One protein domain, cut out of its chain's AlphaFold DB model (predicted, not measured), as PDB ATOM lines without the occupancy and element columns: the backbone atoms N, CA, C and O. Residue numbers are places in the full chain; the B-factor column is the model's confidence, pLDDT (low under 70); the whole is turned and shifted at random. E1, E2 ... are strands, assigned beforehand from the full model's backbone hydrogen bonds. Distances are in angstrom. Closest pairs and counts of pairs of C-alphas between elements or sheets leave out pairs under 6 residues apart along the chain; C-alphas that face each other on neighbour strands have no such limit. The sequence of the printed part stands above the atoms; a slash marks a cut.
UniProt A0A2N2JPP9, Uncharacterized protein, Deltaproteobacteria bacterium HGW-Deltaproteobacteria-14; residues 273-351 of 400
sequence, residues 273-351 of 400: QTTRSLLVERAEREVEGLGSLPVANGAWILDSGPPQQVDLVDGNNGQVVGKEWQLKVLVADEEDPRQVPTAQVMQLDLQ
ATOM      1  N   GLN A 273     205.129 174.690 211.166       59.00
ATOM      2  CA  GLN A 273     203.675 174.837 211.099       59.00
ATOM      3  C   GLN A 273     203.052 173.517 210.650       59.00
ATOM      4  O   GLN A 273     203.239 173.084 209.511       59.00
ATOM      5  N   THR A 274     202.292 172.897 211.547       61.28
ATOM      6  CA  THR A 274     201.560 171.652 211.288       61.28
ATOM      7  C   THR A 274     200.105 171.884 210.897       61.28
ATOM      8  O   THR A 274     199.451 170.978 210.386       61.28
ATOM      9  N   THR A 275     199.620 173.119 211.023       66.62
ATOM     10  CA  THR A 275     198.307 173.533 210.529       66.62
ATOM     11  C   THR A 275     198.387 173.932 209.059       66.62
ATOM     12  O   THR A 275     199.204 174.777 208.688       66.62
ATOM     13  N   ARG A 276     197.520 173.367 208.212       73.06
ATOM     14  CA  ARG A 276     197.360 173.791 206.814       73.06
ATOM     15  C   ARG A 276     195.927 174.185 206.513       73.06
ATOM     16  O   ARG A 276     194.992 173.577 207.020       73.06
ATOM     17  N   SER A 277     195.768 175.206 205.677       75.94
ATOM     18  CA  SER A 277     194.453 175.664 205.235       75.94
ATOM     19  C   SER A 277     194.049 174.942 203.952       75.94
ATOM     20  O   SER A 277     194.883 174.676 203.084       75.94
ATOM     21  N   LEU A 278     192.770 174.625 203.839       80.75
ATOM     22  CA  LEU A 278     192.170 173.912 202.726       80.75
ATOM     23  C   LEU A 278     190.889 174.642 202.325       80.75
ATOM     24  O   LEU A 278     190.083 175.011 203.177       80.75
ATOM     25  N   LEU A 279     190.723 174.871 201.031       79.81
ATOM     26  CA  LEU A 279     189.488 175.370 200.460       79.81
ATOM     27  C   LEU A 279     188.537 174.190 200.266       79.81
ATOM     28  O   LEU A 279     188.913 173.191 199.660       79.81
ATOM     29  N   VAL A 280     187.327 174.310 200.798       79.75
ATOM     30  CA  VAL A 280     186.281 173.296 200.729       79.75
ATOM     31  C   VAL A 280     185.166 173.805 199.828       79.75
ATOM     32  O   VAL A 280     184.446 174.744 200.170       79.75
ATOM     33  N   GLU A 281     184.992 173.145 198.693       76.56
ATOM     34  CA  GLU A 281     183.898 173.405 197.769       76.56
ATOM     35  C   GLU A 281     182.865 172.292 197.866       76.56
ATOM     36  O   GLU A 281     183.186 171.101 197.870       76.56
ATOM     37  N   ARG A 282     181.593 172.681 197.949       73.38
ATOM     38  CA  ARG A 282     180.501 171.717 197.884       73.38
ATOM     39  C   ARG A 282     180.387 171.225 196.447       73.38
ATOM     40  O   ARG A 282     180.201 172.022 195.535       73.38
ATOM     41  N   ALA A 283     180.449 169.918 196.279       73.44
ATOM     42  CA  ALA A 283     180.267 169.251 195.009       73.44
ATOM     43  C   ALA A 283     179.192 168.171 195.133       73.44
ATOM     44  O   ALA A 283     178.723 167.828 196.221       73.44
ATOM     45  N   GLU A 284     178.782 167.652 193.990       75.75
ATOM     46  CA  GLU A 284     177.851 166.544 193.890       75.75
ATOM     47  C   GLU A 284     178.521 165.438 193.088       75.75
ATOM     48  O   GLU A 284     179.141 165.693 192.054       75.75
ATOM     49  N   ARG A 285     178.453 164.211 193.603       69.06
ATOM     50  CA  ARG A 285     178.979 163.032 192.924       69.06
ATOM     51  C   ARG A 285     177.827 162.095 192.630       69.06
ATOM     52  O   ARG A 285     177.143 161.652 193.551       69.06
ATOM     53  N   GLU A 286     177.647 161.768 191.357       77.44
ATOM     54  CA  GLU A 286     176.741 160.694 190.968       77.44
ATOM     55  C   GLU A 286     177.341 159.347 191.374       77.44
ATOM     56  O   GLU A 286     178.480 159.015 191.029       77.44
ATOM     57  N   VAL A 287     176.569 158.580 192.138       77.62
ATOM     58  CA  VAL A 287     176.894 157.203 192.502       77.62
ATOM     59  C   VAL A 287     175.823 156.297 191.913       77.62
ATOM     60  O   VAL A 287     174.624 156.492 192.139       77.62
ATOM     61  N   GLU A 288     176.260 155.308 191.136       60.16
ATOM     62  CA  GLU A 288     175.372 154.367 190.459       60.16
ATOM     63  C   GLU A 288     174.458 153.664 191.482       60.16
ATOM     64  O   GLU A 288     174.918 153.127 192.490       60.16
ATOM     65  N   GLY A 289     173.141 153.741 191.267       74.88
ATOM     66  CA  GLY A 289     172.122 153.189 192.171       74.88
ATOM     67  C   GLY A 289     171.735 154.056 193.383       74.88
ATOM     68  O   GLY A 289     170.717 153.766 194.008       74.88
ATOM     69  N   LEU A 290     172.477 155.123 193.700       72.50
ATOM     70  CA  LEU A 290     172.209 156.021 194.843       72.50
ATOM     71  C   LEU A 290     171.896 157.473 194.436       72.50
ATOM     72  O   LEU A 290     171.401 158.240 195.262       72.50
ATOM     73  N   GLY A 291     172.123 157.839 193.171       78.44
ATOM     74  CA  GLY A 291     171.854 159.180 192.649       78.44
ATOM     75  C   GLY A 291     172.944 160.192 193.014       78.44
ATOM     76  O   GLY A 291     174.084 159.819 193.295       78.44
ATOM     77  N   SER A 292     172.602 161.483 192.969       79.81
ATOM     78  CA  SER A 292     173.525 162.565 193.328       79.81
ATOM     79  C   SER A 292     173.700 162.645 194.845       79.81
ATOM     80  O   SER A 292     172.737 162.875 195.583       79.81
ATOM     81  N   LEU A 293     174.933 162.452 195.317       66.69
ATOM     82  CA  LEU A 293     175.297 162.595 196.723       66.69
ATOM     83  C   LEU A 293     176.115 163.874 196.943       66.69
ATOM     84  O   LEU A 293     177.049 164.142 196.181       66.69
ATOM     85  N   PRO A 294     175.831 164.644 198.012       69.31
ATOM     86  CA  PRO A 294     176.640 165.798 198.366       69.31
ATOM     87  C   PRO A 294     178.018 165.334 198.848       69.31
ATOM     88  O   PRO A 294     178.134 164.566 199.803       69.31
ATOM     89  N   VAL A 295     179.064 165.836 198.203       73.75
ATOM     90  CA  VAL A 295     180.465 165.623 198.571       73.75
ATOM     91  C   VAL A 295     181.164 166.967 198.763       73.75
ATOM     92  O   VAL A 295     180.657 168.022 198.383       73.75
ATOM     93  N   ALA A 296     182.329 166.943 199.399       70.06
ATOM     94  CA  ALA A 296     183.168 168.116 199.574       70.06
ATOM     95  C   ALA A 296     184.483 167.890 198.827       70.06
ATOM     96  O   ALA A 296     185.190 166.923 199.113       70.06
ATOM     97  N   ASN A 297     184.799 168.774 197.885       72.75
ATOM     98  CA  ASN A 297     186.086 168.792 197.208       72.75
ATOM     99  C   ASN A 297     187.022 169.731 197.960       72.75
ATOM    100  O   ASN A 297     186.664 170.862 198.284       72.75
ATOM    101  N   GLY A 298     188.212 169.229 198.272       74.81
ATOM    102  CA  GLY A 298     189.229 169.953 199.014       74.81
ATOM    103  C   GLY A 298     190.394 170.351 198.123       74.81
ATOM    104  O   GLY A 298     190.947 169.487 197.448       74.81
ATOM    105  N   ALA A 299     190.813 171.613 198.172       77.81
ATOM    106  CA  ALA A 299     192.031 172.079 197.514       77.81
ATOM    107  C   ALA A 299     192.961 172.773 198.520       77.81
ATOM    108  O   ALA A 299     192.525 173.589 199.332       77.81
ATOM    109  N   TRP A 300     194.253 172.437 198.509       77.25
ATOM    110  CA  TRP A 300     195.213 173.001 199.463       77.25
ATOM    111  C   TRP A 300     195.434 174.490 199.214       77.25
ATOM    112  O   TRP A 300     195.637 174.903 198.079       77.25
ATOM    113  N   ILE A 301     195.450 175.296 200.274       73.19
ATOM    114  CA  ILE A 301     195.775 176.723 200.185       73.19
ATOM    115  C   ILE A 301     197.270 176.895 200.462       73.19
ATOM    116  O   ILE A 301     197.768 176.467 201.506       73.19
ATOM    117  N   LEU A 302     197.984 177.519 199.524       71.69
ATOM    118  CA  LEU A 302     199.410 177.827 199.637       71.69
ATOM    119  C   LEU A 302     199.657 179.064 200.502       71.69
ATOM    120  O   LEU A 302     200.559 179.061 201.337       71.69
ATOM    121  N   ASP A 303     198.861 180.111 200.297       69.62
ATOM    122  CA  ASP A 303     198.937 181.356 201.061       69.62
ATOM    123  C   ASP A 303     197.573 182.060 201.071       69.62
ATOM    124  O   ASP A 303     196.714 181.826 200.213       69.62
ATOM    125  N   SER A 304     197.355 182.915 202.065       75.62
ATOM    126  CA  SER A 304     196.072 183.563 202.306       75.62
ATOM    127  C   SER A 304     196.253 184.978 202.858       75.62
ATOM    128  O   SER A 304     196.975 185.189 203.833       75.62
ATOM    129  N   GLY A 305     195.575 185.956 202.258       70.06
ATOM    130  CA  GLY A 305     195.508 187.327 202.766       70.06
ATOM    131  C   GLY A 305     194.598 187.462 203.997       70.06
ATOM    132  O   GLY A 305     193.855 186.539 204.324       70.06
ATOM    133  N   PRO A 306     194.612 188.612 204.696       70.69
ATOM    134  CA  PRO A 306     193.706 188.839 205.816       70.69
ATOM    135  C   PRO A 306     192.237 188.820 205.355       70.69
ATOM    136  O   PRO A 306     191.953 189.249 204.233       70.69
ATOM    137  N   PRO A 307     191.297 188.383 206.213       73.81
ATOM    138  CA  PRO A 307     189.871 188.466 205.920       73.81
ATOM    139  C   PRO A 307     189.457 189.921 205.683       73.81
ATOM    140  O   PRO A 307     189.815 190.818 206.451       73.81
ATOM    141  N   GLN A 308     188.681 190.153 204.628       71.06
ATOM    142  CA  GLN A 308     188.109 191.450 204.285       71.06
ATOM    143  C   GLN A 308     186.597 191.329 204.162       71.06
ATOM    144  O   GLN A 308     186.076 190.328 203.679       71.06
ATOM    145  N   GLN A 309     185.889 192.361 204.605       74.19
ATOM    146  CA  GLN A 309     184.451 192.437 204.421       74.19
ATOM    147  C   GLN A 309     184.167 193.018 203.033       74.19
ATOM    148  O   GLN A 309     184.564 194.146 202.744       74.19
ATOM    149  N   VAL A 310     183.506 192.236 202.186       73.19
ATOM    150  CA  VAL A 310     183.173 192.587 200.803       73.19
ATOM    151  C   VAL A 310     181.676 192.824 200.705       73.19
ATOM    152  O   VAL A 310     180.879 192.084 201.286       73.19
ATOM    153  N   ASP A 311     181.295 193.867 199.979       76.31
ATOM    154  CA  ASP A 311     179.901 194.156 199.674       76.31
ATOM    155  C   ASP A 311     179.396 193.129 198.644       76.31
ATOM    156  O   ASP A 311     179.930 193.020 197.539       76.31
ATOM    157  N   LEU A 312     178.376 192.351 199.012       70.31
ATOM    158  CA  LEU A 312     177.703 191.426 198.106       70.31
ATOM    159  C   LEU A 312     176.764 192.228 197.215       70.31
ATOM    160  O   LEU A 312     175.855 192.884 197.720       70.31
ATOM    161  N   VAL A 313     176.973 192.165 195.905       72.94
ATOM    162  CA  VAL A 313     176.180 192.902 194.922       72.94
ATOM    163  C   VAL A 313     175.213 191.949 194.225       72.94
ATOM    164  O   VAL A 313     175.622 190.888 193.757       72.94
ATOM    165  N   ASP A 314     173.935 192.319 194.148       61.31
ATOM    166  CA  ASP A 314     172.938 191.584 193.368       61.31
ATOM    167  C   ASP A 314     173.313 191.668 191.884       61.31
ATOM    168  O   ASP A 314     173.323 192.758 191.303       61.31
ATOM    169  N   GLY A 315     173.607 190.519 191.272       57.28
ATOM    170  CA  GLY A 315     174.008 190.420 189.868       57.28
ATOM    171  C   GLY A 315     172.963 190.956 188.884       57.28
ATOM    172  O   GLY A 315     173.324 191.314 187.767       57.28
ATOM    173  N   ASN A 316     171.697 191.074 189.297       61.94
ATOM    174  CA  ASN A 316     170.638 191.626 188.452       61.94
ATOM    175  C   ASN A 316     170.548 193.159 188.512       61.94
ATOM    176  O   ASN A 316     170.197 193.785 187.514       61.94
ATOM    177  N   ASN A 317     170.870 193.771 189.658       67.12
ATOM    178  CA  ASN A 317     170.521 195.174 189.932       67.12
ATOM    179  C   ASN A 317     171.699 196.047 190.388       67.12
ATOM    180  O   ASN A 317     171.521 197.247 190.603       67.12
ATOM    181  N   GLY A 318     172.892 195.477 190.585       66.19
ATOM    182  CA  GLY A 318     174.075 196.225 191.023       66.19
ATOM    183  C   GLY A 318     173.971 196.795 192.445       66.19
ATOM    184  O   GLY A 318     174.838 197.562 192.861       66.19
ATOM    185  N   GLN A 319     172.921 196.451 193.198       64.56
ATOM    186  CA  GLN A 319     172.716 196.922 194.565       64.56
ATOM    187  C   GLN A 319     173.436 196.029 195.568       64.56
ATOM    188  O   GLN A 319     173.429 194.807 195.442       64.56
ATOM    189  N   VAL A 320     174.018 196.648 196.595       71.56
ATOM    190  CA  VAL A 320     174.626 195.926 197.713       71.56
ATOM    191  C   VAL A 320     173.519 195.289 198.555       71.56
ATOM    192  O   VAL A 320     172.753 195.987 199.216       71.56
ATOM    193  N   VAL A 321     173.434 193.962 198.524       71.06
ATOM    194  CA  VAL A 321     172.427 193.148 199.227       71.06
ATOM    195  C   VAL A 321     172.895 192.730 200.618       71.06
ATOM    196  O   VAL A 321     172.095 192.316 201.454       71.06
ATOM    197  N   GLY A 322     174.193 192.839 200.888       75.81
ATOM    198  CA  GLY A 322     174.767 192.475 202.172       75.81
ATOM    199  C   GLY A 322     176.273 192.644 202.191       75.81
ATOM    200  O   GLY A 322     176.873 193.164 201.254       75.81
ATOM    201  N   LYS A 323     176.888 192.194 203.280       75.94
ATOM    202  CA  LYS A 323     178.337 192.166 203.430       75.94
ATOM    203  C   LYS A 323     178.774 190.793 203.895       75.94
ATOM    204  O   LYS A 323     178.216 190.281 204.864       75.94
ATOM    205  N   GLU A 324     179.792 190.237 203.260       76.06
ATOM    206  CA  GLU A 324     180.335 188.926 203.605       76.06
ATOM    207  C   GLU A 324     181.833 189.020 203.877       76.06
ATOM    208  O   GLU A 324     182.562 189.768 203.226       76.06
ATOM    209  N   TRP A 325     182.300 188.268 204.873       73.75
ATOM    210  CA  TRP A 325     183.727 188.105 205.109       73.75
ATOM    211  C   TRP A 325     184.302 187.137 204.081       73.75
ATOM    212  O   TRP A 325     183.948 185.957 204.064       73.75
ATOM    213  N   GLN A 326     185.216 187.640 203.260       79.19
ATOM    214  CA  GLN A 326     185.918 186.863 202.251       79.19
ATOM    215  C   GLN A 326     187.428 186.941 202.474       79.19
ATOM    216  O   GLN A 326     187.963 187.927 202.987       79.19
ATOM    217  N   LEU A 327     188.123 185.887 202.073       77.88
ATOM    218  CA  LEU A 327     189.568 185.766 202.120       77.88
ATOM    219  C   LEU A 327     190.114 185.675 200.699       77.88
ATOM    220  O   LEU A 327     189.541 185.008 199.840       77.88
ATOM    221  N   LYS A 328     191.248 186.331 200.453       80.56
ATOM    222  CA  LYS A 328     191.990 186.158 199.205       80.56
ATOM    223  C   LYS A 328     192.949 184.984 199.381       80.56
ATOM    224  O   LYS A 328     193.868 185.088 200.191       80.56
ATOM    225  N   VAL A 329     192.724 183.888 198.668       78.31
ATOM    226  CA  VAL A 329     193.489 182.641 198.797       78.31
ATOM    227  C   VAL A 329     194.207 182.316 197.495       78.31
ATOM    228  O   VAL A 329     193.669 182.538 196.413       78.31
ATOM    229  N   LEU A 330     195.422 181.785 197.603       77.50
ATOM    230  CA  LEU A 330     196.110 181.126 196.500       77.50
ATOM    231  C   LEU A 330     196.011 179.618 196.707       77.50
ATOM    232  O   LEU A 330     196.549 179.089 197.683       77.50
ATOM    233  N   VAL A 331     195.304 178.941 195.812       76.94
ATOM    234  CA  VAL A 331     195.134 177.487 195.847       76.94
ATOM    235  C   VAL A 331     196.335 176.822 195.168       76.94
ATOM    236  O   VAL A 331     196.939 177.388 194.259       76.94
ATOM    237  N   ALA A 332     196.728 175.644 195.646       66.88
ATOM    238  CA  ALA A 332     197.750 174.829 195.006       66.88
ATOM    239  C   ALA A 332     197.350 174.543 193.550       66.88
ATOM    240  O   ALA A 332     196.182 174.302 193.267       66.88
ATOM    241  N   ASP A 333     198.325 174.604 192.646       72.50
ATOM    242  CA  ASP A 333     198.154 174.420 191.197       72.50
ATOM    243  C   ASP A 333     197.396 175.545 190.457       72.50
ATOM    244  O   ASP A 333     197.274 175.493 189.232       72.50
ATOM    245  N   GLU A 334     196.981 176.610 191.154       73.19
ATOM    246  CA  GLU A 334     196.448 177.843 190.556       73.19
ATOM    247  C   GLU A 334     197.515 178.961 190.559       73.19
ATOM    248  O   GLU A 334     198.263 179.136 191.523       73.19
ATOM    249  N   GLU A 335     197.604 179.744 189.475       72.12
ATOM    250  CA  GLU A 335     198.566 180.861 189.368       72.12
ATOM    251  C   GLU A 335     198.026 182.181 189.939       72.12
ATOM    252  O   GLU A 335     198.802 183.043 190.380       72.12
ATOM    253  N   ASP A 336     196.700 182.336 189.945       71.81
ATOM    254  CA  ASP A 336     196.023 183.564 190.333       71.81
ATOM    255  C   ASP A 336     195.251 183.397 191.647       71.81
ATOM    256  O   ASP A 336     194.472 182.458 191.809       71.81
ATOM    257  N   PRO A 337     195.426 184.323 192.605       77.06
ATOM    258  CA  PRO A 337     194.696 184.274 193.858       77.06
ATOM    259  C   PRO A 337     193.232 184.672 193.655       77.06
ATOM    260  O   PRO A 337     192.934 185.731 193.095       77.06
ATOM    261  N   ARG A 338     192.317 183.883 194.217       78.69
ATOM    262  CA  ARG A 338     190.871 184.114 194.151       78.69
ATOM    263  C   ARG A 338     190.287 184.544 195.488       78.69
ATOM    264  O   ARG A 338     190.845 184.281 196.552       78.69
ATOM    265  N   GLN A 339     189.166 185.254 195.424       78.06
ATOM    266  CA  GLN A 339     188.445 185.717 196.601       78.06
ATOM    267  C   GLN A 339     187.333 184.721 196.928       78.06
ATOM    268  O   GLN A 339     186.488 184.439 196.081       78.06
ATOM    269  N   VAL A 340     187.371 184.154 198.132       79.38
ATOM    270  CA  VAL A 340     186.460 183.088 198.567       79.38
ATOM    271  C   VAL A 340     185.823 183.441 199.909       79.38
ATOM    272  O   VAL A 340     186.471 184.090 200.734       79.38
ATOM    273  N   PRO A 341     184.579 183.017 200.180       78.81
ATOM    274  CA  PRO A 341     183.986 183.136 201.506       78.81
ATOM    275  C   PRO A 341     184.874 182.498 202.573       78.81
ATOM    276  O   PRO A 341     185.318 181.359 202.423       78.81
ATOM    277  N   THR A 342     185.086 183.189 203.695       76.31
ATOM    278  CA  THR A 342     185.892 182.648 204.806       76.31
ATOM    279  C   THR A 342     185.321 181.324 205.329       76.31
ATOM    280  O   THR A 342     186.069 180.471 205.791       76.31
ATOM    281  N   ALA A 343     184.006 181.115 205.204       77.00
ATOM    282  CA  ALA A 343     183.329 179.872 205.582       77.00
ATOM    283  C   ALA A 343     183.742 178.645 204.741       77.00
ATOM    284  O   ALA A 343     183.531 177.519 205.180       77.00
ATOM    285  N   GLN A 344     184.321 178.849 203.553       77.50
ATOM    286  CA  GLN A 344     184.842 177.774 202.702       77.50
ATOM    287  C   GLN A 344     186.299 177.423 203.030       77.50
ATOM    288  O   GLN A 344     186.823 176.444 202.509       77.50
ATOM    289  N   VAL A 345     186.971 178.190 203.892       76.75
ATOM    290  CA  VAL A 345     188.354 177.923 204.299       76.75
ATOM    291  C   VAL A 345     188.355 177.134 205.604       76.75
ATOM    292  O   VAL A 345     187.913 177.619 206.643       76.75
ATOM    293  N   MET A 346     188.897 175.921 205.562       77.12
ATOM    294  CA  MET A 346     189.059 175.044 206.716       77.12
ATOM    295  C   MET A 346     190.534 174.938 207.100       77.12
ATOM    296  O   MET A 346     191.395 174.787 206.240       77.12
ATOM    297  N   GLN A 347     190.838 174.984 208.396       74.75
ATOM    298  CA  GLN A 347     192.178 174.700 208.909       74.75
ATOM    299  C   GLN A 347     192.240 173.267 209.422       74.75
ATOM    300  O   GLN A 347     191.443 172.860 210.265       74.75
ATOM    301  N   LEU A 348     193.197 172.508 208.902       73.00
ATOM    302  CA  LEU A 348     193.485 171.142 209.302       73.00
ATOM    303  C   LEU A 348     194.748 171.125 210.148       73.00
ATOM    304  O   LEU A 348     195.800 171.585 209.703       73.00
ATOM    305  N   ASP A 349     194.647 170.569 211.350       75.81
ATOM    306  CA  ASP A 349     195.815 170.205 212.139       75.81
ATOM    307  C   ASP A 349     196.341 168.852 211.653       75.81
ATOM    308  O   ASP A 349     195.706 167.811 211.829       75.81
ATOM    309  N   LEU A 350     197.494 168.882 210.990       69.06
ATOM    310  CA  LEU A 350     198.139 167.694 210.450       69.06
ATOM    311  C   LEU A 350     199.183 167.124 211.413       69.06
ATOM    312  O   LEU A 350     199.895 166.209 211.014       69.06
ATOM    313  N   GLN A 351     199.290 167.620 212.656       68.75
ATOM    314  CA  GLN A 351     200.303 167.177 213.622       68.75
ATOM    315  C   GLN A 351     200.365 165.652 213.726       68.75
ATOM    316  O   GLN A 351     201.428 165.079 213.537       68.75
TER     317      GLN A 351
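What this domain is: This is residues 273 to 351 of the 400 residues of an uncharacterized protein of Deltaproteobacteria bacterium HGW-Deltaproteobacteria-14 (UniProt A0A2N2JPP9). Two long, bent strand hairpins make the arms of a loose V, E1 with E2 in one arm and E3 with E4 in the other, joined where the last residues of E2 pair with those of E4. Near this corner short E5 runs beside E4, and short E6 beside the first residues of E1. The printed part has 79 residues, no named helix and six strands, E1 to E6 in chain order, in one strongly twisted, branched antiparallel sheet; the class is all strand. It is loose, with a radius of gyration of the C-alphas of 15.6 A and spans of 43 by 39 by 22 A.

Where its parts are: E1, residues 275 to 287, begins at C-alpha 275 (198.307, 173.533, 210.529), measures 32.4 A and bends by 63 degrees at residue 284. E2, residues 291 to 304, measures 35.7 A and bends by 64 degrees at 301. E3 is residues 308 to 313. E4, residues 320 to 331, measures 27.6 A and bends by 68 degrees at 323. E5 is residues 338 to 341, and E6, residues 345 to 349, ends at C-alpha 349 (195.815, 170.205, 212.139).

How they stand to each other: E1 and E2 form a hairpin, with N 283 and O 295 2.8 A apart. On the other side of E1 is E6, with N 278 and O 346 at 2.8 A. E2 and E4 are antiparallel neighbours, with N 302 and O 330 at 2.8 A. E3, E4 and E5 form a meander, each strand the antiparallel neighbour of the one before: N 310 and O 324 are 2.8 A apart, N 327 and O 340 2.8 A. E3 and E5 lie on opposite sides of E4. E1 and E3 are apart.

The domain as a whole: The farthest C-alphas, of Asn 317 and Gln 351, are 47.2 A apart. The printed part has no cut and no long link. Its mean pLDDT is 73.1; 17 residues are under 70, among them 314 to 319.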